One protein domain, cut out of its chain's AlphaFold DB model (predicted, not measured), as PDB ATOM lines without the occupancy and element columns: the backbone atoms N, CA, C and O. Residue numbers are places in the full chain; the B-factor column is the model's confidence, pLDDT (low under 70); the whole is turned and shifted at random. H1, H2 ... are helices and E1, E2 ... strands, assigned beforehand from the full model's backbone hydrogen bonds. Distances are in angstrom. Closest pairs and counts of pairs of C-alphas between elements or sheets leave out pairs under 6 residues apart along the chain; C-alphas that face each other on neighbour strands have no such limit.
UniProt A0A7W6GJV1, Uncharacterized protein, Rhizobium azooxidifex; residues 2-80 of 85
ATOM      1  N   HIS A   2      65.412  44.319 121.604       72.00
ATOM      2  CA  HIS A   2      65.826  43.202 122.467       72.00
ATOM      3  C   HIS A   2      65.366  41.815 121.966       72.00
ATOM      4  O   HIS A   2      66.179  40.901 121.862       72.00
ATOM      5  N   ASP A   3      64.099  41.665 121.564       72.25
ATOM      6  CA  ASP A   3      63.591  40.380 121.054       72.25
ATOM      7  C   ASP A   3      64.172  39.979 119.694       72.25
ATOM      8  O   ASP A   3      64.368  38.793 119.443       72.25
ATOM      9  N   ALA A   4      64.520  40.950 118.844       72.50
ATOM     10  CA  ALA A   4      65.173  40.678 117.564       72.50
ATOM     11  C   ALA A   4      66.597  40.144 117.773       72.50
ATOM     12  O   ALA A   4      66.994  39.176 117.133       72.50
ATOM     13  N   ILE A   5      67.336  40.728 118.724       67.38
ATOM     14  CA  ILE A   5      68.664  40.247 119.117       67.38
ATOM     15  C   ILE A   5      68.559  38.829 119.690       67.38
ATOM     16  O   ILE A   5      69.328  37.954 119.303       67.38
ATOM     17  N   ARG A   6      67.571  38.571 120.556       70.56
ATOM     18  CA  ARG A   6      67.350  37.245 121.149       70.56
ATOM     19  C   ARG A   6      67.020  36.182 120.104       70.56
ATOM     20  O   ARG A   6      67.632  35.127 120.109       70.56
ATOM     21  N   SER A   7      66.107  36.474 119.182       70.81
ATOM     22  CA  SER A   7      65.757  35.539 118.109       70.81
ATOM     23  C   SER A   7      66.937  35.274 117.167       70.81
ATOM     24  O   SER A   7      67.109  34.150 116.702       70.81
ATOM     25  N   ALA A   8      67.797  36.270 116.931       67.19
ATOM     26  CA  ALA A   8      69.016  36.071 116.155       67.19
ATOM     27  C   ALA A   8      69.992  35.089 116.838       67.19
ATOM     28  O   ALA A   8      70.692  34.349 116.148       67.19
ATOM     29  N   PHE A   9      69.985  35.010 118.173       66.69
ATOM     30  CA  PHE A   9      70.751  34.013 118.925       66.69
ATOM     31  C   PHE A   9      70.203  32.585 118.830       66.69
ATOM     32  O   PHE A   9      70.958  31.646 119.072       66.69
ATOM     33  N   ASP A  10      68.958  32.366 118.416       66.88
ATOM     34  CA  ASP A  10      68.444  31.000 118.222       66.88
ATOM     35  C   ASP A  10      68.998  30.344 116.944       66.88
ATOM     36  O   ASP A  10      68.947  29.126 116.787       66.88
ATOM     37  N   THR A  11      69.610  31.129 116.050       59.97
ATOM     38  CA  THR A  11      70.205  30.638 114.799       59.97
ATOM     39  C   THR A  11      71.718  30.475 114.968       59.97
ATOM     40  O   THR A  11      72.387  31.363 115.493       59.97
ATOM     41  N   GLN A  12      72.291  29.335 114.568       64.06
ATOM     42  CA  GLN A  12      73.749  29.140 114.579       64.06
ATOM     43  C   GLN A  12      74.428  30.114 113.601       64.06
ATOM     44  O   GLN A  12      74.031  30.186 112.440       64.06
ATOM     45  N   GLY A  13      75.471  30.821 114.049       74.06
ATOM     46  CA  GLY A  13      76.309  31.666 113.192       74.06
ATOM     47  C   GLY A  13      76.538  33.085 113.714       74.06
ATOM     48  O   GLY A  13      76.310  33.387 114.887       74.06
ATOM     49  N   THR A  14      77.032  33.941 112.820       84.31
ATOM     50  CA  THR A  14      77.261  35.365 113.082       84.31
ATOM     51  C   THR A  14      75.972  36.149 112.875       84.31
ATOM     52  O   THR A  14      75.369  36.081 111.806       84.31
ATOM     53  N   VAL A  15      75.581  36.945 113.867       89.38
ATOM     54  CA  VAL A  15      74.486  37.910 113.739       89.38
ATOM     55  C   VAL A  15      75.047  39.198 113.143       89.38
ATOM     56  O   VAL A  15      75.902  39.839 113.751       89.38
ATOM     57  N   LEU A  16      74.575  39.578 111.956       90.56
ATOM     58  CA  LEU A  16      74.958  40.832 111.311       90.56
ATOM     59  C   LEU A  16      73.941  41.925 111.654       90.56
ATOM     60  O   LEU A  16      72.752  41.782 111.370       90.56
ATOM     61  N   LEU A  17      74.402  43.009 112.269       91.25
ATOM     62  CA  LEU A  17      73.588  44.164 112.617       91.25
ATOM     63  C   LEU A  17      73.711  45.225 111.520       91.25
ATOM     64  O   LEU A  17      74.802  45.731 111.275       91.25
ATOM     65  N   SER A  18      72.586  45.585 110.906       92.00
ATOM     66  CA  SER A  18      72.494  46.710 109.974       92.00
ATOM     67  C   SER A  18      71.788  47.875 110.643       92.00
ATOM     68  O   SER A  18      70.637  47.751 111.061       92.00
ATOM     69  N   ILE A  19      72.474  49.011 110.732       91.06
ATOM     70  CA  ILE A  19      71.931  50.251 111.293       91.06
ATOM     71  C   ILE A  19      71.816  51.260 110.150       91.06
ATOM     72  O   ILE A  19      72.761  51.446 109.378       91.06
ATOM     73  N   ALA A  20      70.640  51.869 109.991       89.56
ATOM     74  CA  ALA A  20      70.442  52.931 109.009       89.56
ATOM     75  C   ALA A  20      71.230  54.186 109.423       89.56
ATOM     76  O   ALA A  20      71.417  54.444 110.608       89.56
ATOM     77  N   GLU A  21      71.720  54.957 108.455       84.88
ATOM     78  CA  GLU A  21      72.584  56.117 108.734       84.88
ATOM     79  C   GLU A  21      71.835  57.250 109.456       84.88
ATOM     80  O   GLU A  21      72.415  57.976 110.266       84.88
ATOM     81  N   ASP A  22      70.531  57.347 109.202       88.25
ATOM     82  CA  ASP A  22      69.580  58.276 109.807       88.25
ATOM     83  C   ASP A  22      68.887  57.711 111.056       88.25
ATOM     84  O   ASP A  22      68.040  58.384 111.641       88.25
ATOM     85  N   ALA A  23      69.245  56.498 111.499       89.31
ATOM     86  CA  ALA A  23      68.662  55.915 112.699       89.31
ATOM     87  C   ALA A  23      68.923  56.816 113.915       89.31
ATOM     88  O   ALA A  23      70.050  57.252 114.168       89.31
ATOM     89  N   GLU A  24      67.881  57.075 114.700       88.88
ATOM     90  CA  GLU A  24      68.051  57.694 116.009       88.88
ATOM     91  C   GLU A  24      68.641  56.658 116.966       88.88
ATOM     92  O   GLU A  24      68.030  55.630 117.264       88.88
ATOM     93  N   VAL A  25      69.867  56.922 117.414       92.06
ATOM     94  CA  VAL A  25      70.606  56.045 118.320       92.06
ATOM     95  C   VAL A  25      70.895  56.790 119.610       92.06
ATOM     96  O   VAL A  25      71.519  57.853 119.601       92.06
ATOM     97  N   ASP A  26      70.477  56.200 120.726       93.06
ATOM     98  CA  ASP A  26      70.735  56.702 122.070       93.06
ATOM     99  C   ASP A  26      71.750  55.830 122.834       93.06
ATOM    100  O   ASP A  26      72.228  54.798 122.359       93.06
ATOM    101  N   LEU A  27      72.103  56.260 124.047       92.31
ATOM    102  CA  LEU A  27      73.050  55.543 124.899       92.31
ATOM    103  C   LEU A  27      72.567  54.132 125.271       92.31
ATOM    104  O   LEU A  27      73.374  53.206 125.349       92.31
ATOM    105  N   SER A  28      71.262  53.954 125.488       92.94
ATOM    106  CA  SER A  28      70.694  52.662 125.883       92.94
ATOM    107  C   SER A  28      70.797  51.637 124.753       92.94
ATOM    108  O   SER A  28      71.084  50.463 125.004       92.94
ATOM    109  N   PHE A  29      70.670  52.082 123.499       92.44
ATOM    110  CA  PHE A  29      70.948  51.260 122.325       92.44
ATOM    111  C   PHE A  29      72.396  50.756 122.334       92.44
ATOM    112  O   PHE A  29      72.630  49.554 122.186       92.44
ATOM    113  N   LEU A  30      73.368  51.652 122.542       92.50
ATOM    114  CA  LEU A  30      74.790  51.294 122.548       92.50
ATOM    115  C   LEU A  30      75.111  50.269 123.641       92.50
ATOM    116  O   LEU A  30      75.788  49.270 123.388       92.50
ATOM    117  N   GLN A  31      74.567  50.484 124.838       91.56
ATOM    118  CA  GLN A  31      74.712  49.571 125.969       91.56
ATOM    119  C   GLN A  31      74.095  48.200 125.679       91.56
ATOM    120  O   GLN A  31      74.699  47.180 126.016       91.56
ATOM    121  N   LEU A  32      72.937  48.152 125.011       93.25
ATOM    122  CA  LEU A  32      72.313  46.887 124.630       93.25
ATOM    123  C   LEU A  32      73.172  46.109 123.630       93.25
ATOM    124  O   LEU A  32      73.360  44.908 123.802       93.25
ATOM    125  N   VAL A  33      73.707  46.775 122.603       92.56
ATOM    126  CA  VAL A  33      74.585  46.122 121.618       92.56
ATOM    127  C   VAL A  33      75.860  45.608 122.289       92.56
ATOM    128  O   VAL A  33      76.274  44.479 122.027       92.56
ATOM    129  N   HIS A  34      76.456  46.383 123.197       91.12
ATOM    130  CA  HIS A  34      77.626  45.948 123.960       91.12
ATOM    131  C   HIS A  34      77.320  44.721 124.836       91.12
ATOM    132  O   HIS A  34      78.020  43.712 124.750       91.12
ATOM    133  N   ALA A  35      76.229  44.747 125.608       91.81
ATOM    134  CA  ALA A  35      75.809  43.611 126.428       91.81
ATOM    135  C   ALA A  35      75.514  42.360 125.583       91.81
ATOM    136  O   ALA A  35      75.943  41.257 125.927       91.81
ATOM    137  N   ALA A  36      74.838  42.530 124.443       91.44
ATOM    138  CA  ALA A  36      74.563  41.445 123.509       91.44
ATOM    139  C   ALA A  36      75.857  40.835 122.951       91.44
ATOM    140  O   ALA A  36      75.961  39.617 122.854       91.44
ATOM    141  N   ARG A  37      76.868  41.651 122.633       91.62
ATOM    142  CA  ARG A  37      78.178  41.163 122.175       91.62
ATOM    143  C   ARG A  37      78.903  40.347 123.239       91.62
ATOM    144  O   ARG A  37      79.442  39.294 122.911       91.62
ATOM    145  N   LEU A  38      78.897  40.799 124.493       90.31
ATOM    146  CA  LEU A  38      79.490  40.047 125.600       90.31
ATOM    147  C   LEU A  38      78.784  38.702 125.804       90.31
ATOM    148  O   LEU A  38      79.447  37.676 125.948       90.31
ATOM    149  N   HIS A  39      77.451  38.698 125.754       90.25
ATOM    150  CA  HIS A  39      76.665  37.471 125.846       90.25
ATOM    151  C   HIS A  39      76.951  36.519 124.675       90.25
ATOM    152  O   HIS A  39      77.210  35.340 124.895       90.25
ATOM    153  N   ALA A  40      77.006  37.039 123.443       88.50
ATOM    154  CA  ALA A  40      77.377  36.263 122.261       88.50
ATOM    155  C   ALA A  40      78.734  35.583 122.435       88.50
ATOM    156  O   ALA A  40      78.852  34.382 122.216       88.50
ATOM    157  N   ALA A  41      79.743  36.350 122.854       87.94
ATOM    158  CA  ALA A  41      81.100  35.856 123.025       87.94
ATOM    159  C   ALA A  41      81.183  34.759 124.096       87.94
ATOM    160  O   ALA A  41      81.889  33.771 123.895       87.94
ATOM    161  N   ALA A  42      80.436  34.897 125.198       89.31
ATOM    162  CA  ALA A  42      80.347  33.874 126.241       89.31
ATOM    163  C   ALA A  42      79.748  32.551 125.726       89.31
ATOM    164  O   ALA A  42      80.164  31.480 126.159       89.31
ATOM    165  N   GLU A  43      78.837  32.624 124.754       87.50
ATOM    166  CA  GLU A  43      78.189  31.477 124.101       87.50
ATOM    167  C   GLU A  43      78.943  30.985 122.842       87.50
ATOM    168  O   GLU A  43      78.429  30.165 122.081       87.50
ATOM    169  N   GLY A  44      80.149  31.502 122.570       86.38
ATOM    170  CA  GLY A  44      80.936  31.144 121.381       86.38
ATOM    171  C   GLY A  44      80.348  31.647 120.055       86.38
ATOM    172  O   GLY A  44      80.650  31.107 118.991       86.38
ATOM    173  N   ARG A  45      79.493  32.670 120.109       87.50
ATOM    174  CA  ARG A  45      78.830  33.310 118.964       87.50
ATOM    175  C   ARG A  45      79.414  34.694 118.698       87.50
ATOM    176  O   ARG A  45      80.158  35.255 119.500       87.50
ATOM    177  N   THR A  46      79.069  35.273 117.554       89.56
ATOM    178  CA  THR A  46      79.585  36.584 117.143       89.56
ATOM    179  C   THR A  46      78.455  37.488 116.673       89.56
ATOM    180  O   THR A  46      77.609  37.071 115.887       89.56
ATOM    181  N   ILE A  47      78.465  38.739 117.133       91.38
ATOM    182  CA  ILE A  47      77.699  39.832 116.530       91.38
ATOM    183  C   ILE A  47      78.694  40.723 115.787       91.38
ATOM    184  O   ILE A  47      79.706  41.124 116.366       91.38
ATOM    185  N   ALA A  48      78.402  41.035 114.529       92.00
ATOM    186  CA  ALA A  48      79.176  41.940 113.687       92.00
ATOM    187  C   ALA A  48      78.291  43.095 113.207       92.00
ATOM    188  O   ALA A  48      77.078  42.936 113.090       92.00
ATOM    189  N   LEU A  49      78.893  44.248 112.928       93.62
ATOM    190  CA  LEU A  49      78.212  45.364 112.281       93.62
ATOM    191  C   LEU A  49      78.397  45.232 110.758       93.62
ATOM    192  O   LEU A  49      79.449  44.796 110.292       93.62
ATOM    193  N   ASP A  50      77.364  45.528 109.971       92.62
ATOM    194  CA  ASP A  50      77.416  45.375 108.509       92.62
ATOM    195  C   ASP A  50      78.346  46.390 107.833       92.62
ATOM    196  O   ASP A  50      78.974  46.109 106.811       92.62
ATOM    197  N   ARG A  51      78.440  47.576 108.426       92.38
ATOM    198  CA  ARG A  51      79.162  48.750 107.945       92.38
ATOM    199  C   ARG A  51      79.756  49.469 109.154       92.38
ATOM    200  O   ARG A  51      79.131  49.445 110.207       92.38
ATOM    201  N   PRO A  52      80.916  50.133 109.038       93.12
ATOM    202  CA  PRO A  52      81.439  50.916 110.152       93.12
ATOM    203  C   PRO A  52      80.426  51.988 110.572       93.12
ATOM    204  O   PRO A  52      79.688  52.522 109.741       93.12
ATOM    205  N   ALA A  53      80.416  52.315 111.861       93.12
ATOM    206  CA  ALA A  53      79.557  53.341 112.419       93.12
ATOM    207  C   ALA A  53      79.753  54.677 111.688       93.12
ATOM    208  O   ALA A  53      80.865  55.197 111.591       93.12
ATOM    209  N   GLY A  54      78.646  55.227 111.198       92.50
ATOM    210  CA  GLY A  54      78.568  56.525 110.535       92.50
ATOM    211  C   GLY A  54      77.364  57.319 111.033       92.50
ATOM    212  O   GLY A  54      76.599  56.834 111.870       92.50
ATOM    213  N   GLY A  55      77.212  58.544 110.531       92.25
ATOM    214  CA  GLY A  55      76.073  59.411 110.839       92.25
ATOM    215  C   GLY A  55      75.792  59.543 112.339       92.25
ATOM    216  O   GLY A  55      76.703  59.719 113.152       92.25
ATOM    217  N   ASN A  56      74.515  59.408 112.702       93.19
ATOM    218  CA  ASN A  56      74.041  59.563 114.079       93.19
ATOM    219  C   ASN A  56      74.673  58.556 115.050       93.19
ATOM    220  O   ASN A  56      74.960  58.901 116.197       93.19
ATOM    221  N   LEU A  57      74.936  57.327 114.597       94.44
ATOM    222  CA  LEU A  57      75.560  56.294 115.419       94.44
ATOM    223  C   LEU A  57      76.975  56.703 115.846       94.44
ATOM    224  O   LEU A  57      77.318  56.572 117.021       94.44
ATOM    225  N   LEU A  58      77.776  57.228 114.914       93.56
ATOM    226  CA  LEU A  58      79.133  57.689 115.211       93.56
ATOM    227  C   LEU A  58      79.118  58.856 116.205       93.56
ATOM    228  O   LEU A  58      79.827  58.816 117.210       93.56
ATOM    229  N   SER A  59      78.254  59.851 115.982       92.88
ATOM    230  CA  SER A  59      78.130  60.998 116.887       92.88
ATOM    231  C   SER A  59      77.679  60.596 118.296       92.88
ATOM    232  O   SER A  59      78.159  61.155 119.285       92.88
ATOM    233  N   THR A  60      76.774  59.621 118.428       93.75
ATOM    234  CA  THR A  60      76.365  59.110 119.743       93.75
ATOM    235  C   THR A  60      77.491  58.317 120.410       93.75
ATOM    236  O   THR A  60      77.718  58.510 121.602       93.75
ATOM    237  N   LEU A  61      78.240  57.489 119.669       93.12
ATOM    238  CA  LEU A  61      79.398  56.748 120.190       93.12
ATOM    239  C   LEU A  61      80.483  57.680 120.757       93.12
ATOM    240  O   LEU A  61      81.001  57.424 121.845       93.12
ATOM    241  N   GLU A  62      80.795  58.773 120.055       91.25
ATOM    242  CA  GLU A  62      81.755  59.789 120.507       91.25
ATOM    243  C   GLU A  62      81.295  60.459 121.804       91.25
ATOM    244  O   GLU A  62      82.035  60.500 122.787       91.25
ATOM    245  N   ARG A  63      80.043  60.932 121.837       91.44
ATOM    246  CA  ARG A  63      79.462  61.611 123.006       91.44
ATOM    247  C   ARG A  63      79.321  60.695 124.220       91.44
ATOM    248  O   ARG A  63      79.367  61.177 125.347       91.44
ATOM    249  N   ALA A  64      79.120  59.402 123.988       89.31
ATOM    250  CA  ALA A  64      78.959  58.391 125.026       89.31
ATOM    251  C   ALA A  64      80.291  57.845 125.572       89.31
ATOM    252  O   ALA A  64      80.261  57.006 126.468       89.31
ATOM    253  N   GLY A  65      81.443  58.261 125.028       87.44
ATOM    254  CA  GLY A  65      82.760  57.770 125.453       87.44
ATOM    255  C   GLY A  65      83.129  56.376 124.921       87.44
ATOM    256  O   GLY A  65      84.210  55.870 125.215       87.44
ATOM    257  N   PHE A  66      82.295  55.776 124.064       85.44
ATOM    258  CA  PHE A  66      82.475  54.416 123.529       85.44
ATOM    259  C   PHE A  66      83.632  54.272 122.522       85.44
ATOM    260  O   PHE A  66      83.887  53.167 122.047       85.44
ATOM    261  N   LEU A  67      84.329  55.361 122.170       82.50
ATOM    262  CA  LEU A  67      85.471  55.332 121.243       82.50
ATOM    263  C   LEU A  67      86.810  55.720 121.873       82.50
ATOM    264  O   LEU A  67      87.840  55.272 121.383       82.50
ATOM    265  N   PHE A  68      86.813  56.551 122.917       69.94
ATOM    266  CA  PHE A  68      88.050  57.055 123.527       69.94
ATOM    267  C   PHE A  68      88.398  56.334 124.831       69.94
ATOM    268  O   PHE A  68      89.577  56.156 125.121       69.94
ATOM    269  N   GLU A  69      87.391  55.876 125.578       67.19
ATOM    270  CA  GLU A  69      87.570  55.166 126.853       67.19
ATOM    271  C   GLU A  69      87.277  53.661 126.738       67.19
ATOM    272  O   GLU A  69      87.375  52.921 127.715       67.19
ATOM    273  N   ALA A  70      86.903  53.198 125.543       65.00
ATOM    274  CA  ALA A  70      86.499  51.820 125.314       65.00
ATOM    275  C   ALA A  70      87.681  50.877 125.052       65.00
ATOM    276  O   ALA A  70      88.732  51.276 124.544       65.00
ATOM    277  N   ASP A  71      87.457  49.595 125.345       76.00
ATOM    278  CA  ASP A  71      88.356  48.500 124.985       76.00
ATOM    279  C   ASP A  71      88.665  48.552 123.470       76.00
ATOM    280  O   ASP A  71      87.752  48.780 122.666       76.00
ATOM    281  N   PRO A  72      89.917  48.322 123.032       80.38
ATOM    282  CA  PRO A  72      90.272  48.290 121.611       80.38
ATOM    283  C   PRO A  72      89.357  47.394 120.756       80.38
ATOM    284  O   PRO A  72      89.097  47.704 119.594       80.38
ATOM    285  N   ARG A  73      88.793  46.324 121.333       80.75
ATOM    286  CA  ARG A  73      87.836  45.414 120.677       80.75
ATOM    287  C   ARG A  73      86.463  46.039 120.437       80.75
ATOM    288  O   ARG A  73      85.742  45.616 119.531       80.75
ATOM    289  N   ASP A  74      86.064  47.014 121.246       84.69
ATOM    290  CA  ASP A  74      84.849  47.790 121.005       84.69
ATOM    291  C   ASP A  74      85.075  48.777 119.862       84.69
ATOM    292  O   ASP A  74      84.256  48.855 118.947       84.69
ATOM    293  N   ARG A  75      86.229  49.449 119.840       87.25
ATOM    294  CA  ARG A  75      86.607  50.350 118.740       87.25
ATOM    295  C   ARG A  75      86.729  49.613 117.410       87.25
ATOM    296  O   ARG A  75      86.229  50.107 116.400       87.25
ATOM    297  N   GLU A  76      87.339  48.428 117.409       89.06
ATOM    298  CA  GLU A  76      87.435  47.584 116.216       89.06
ATOM    299  C   GLU A  76      86.053  47.193 115.693       89.06
ATOM    300  O   GLU A  76      85.804  47.293 114.494       89.06
ATOM    301  N   PHE A  77      85.132  46.824 116.582       91.94
ATOM    302  CA  PHE A  77      83.765  46.491 116.197       91.94
ATOM    303  C   PHE A  77      83.003  47.683 115.617       91.94
ATOM    304  O   PHE A  77      82.368  47.541 114.578       91.94
ATOM    305  N   TRP A  78      83.061  48.856 116.253       93.00
ATOM    306  CA  TRP A  78      82.289  50.010 115.791       93.00
ATOM    307  C   TRP A  78      82.867  50.637 114.526       93.00
ATOM    308  O   TRP A  78      82.114  51.059 113.658       93.00
ATOM    309  N   LEU A  79      84.193  50.712 114.400       91.56
ATOM    310  CA  LEU A  79      84.849  51.438 113.306       91.56
ATOM    311  C   LEU A  79      85.375  50.522 112.197       91.56
ATOM    312  O   LEU A  79      85.897  51.023 111.202       91.56
ATOM    313  N   HIS A  80      85.292  49.200 112.372       90.06
ATOM    314  CA  HIS A  80      85.945  48.194 111.521       90.06
ATOM    315  C   HIS A  80      87.452  48.455 111.346       90.06
ATOM    316  O   HIS A  80      88.059  48.077 110.343       90.06
TER     317      HIS A  80
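This is residues 2 to 80 of the 85 residues of an uncharacterized protein of Rhizobium azooxidifex (UniProt A0A7W6GJV1). Two short parallel strands, E1 and E2, make a small sheet with the long helix H2 and the short H1 over one face; H4 packs on E2, and H3 stands across one end of H2. The 79 printed residues, mostly helix, run H1, E1, H2, E2, H3, H4, compact with a radius of gyration of 12.2 A for the C-alphas, spanning 33 by 25 by 20 A.

Find C-alpha 2 at (65.826, 43.202, 122.467), where H1, residues 2 to 9, begins. E1, 14 to 17, precedes H2, 27 to 42, 22.9 A long. E2, 46 to 49, H3, 55 to 63, and H4, 72 to 79, follow.

E1, H2, E2 form a strand-helix-strand unit, parallel neighbours with a helix between, its crossover right-handed; N 15 and O 46 are 2.9 A apart. H1 and H2 only just touch, with 3 C-alpha pairs within 8 A, closest Ile 5 and Ala 36, 7.5 A. H2 and H3 only just touch, only at their ends, about perpendicular at 87 degrees; closest C-alphas, Leu 27 and Thr 60, 7.1 A. In H1 to H4 every O i to N i+4 pair is within hydrogen-bond range.

The printed part has no cut; residues 68 to 73 stand free. pLDDT is under 70 at residues 5, 8 to 12 and 68 to 70.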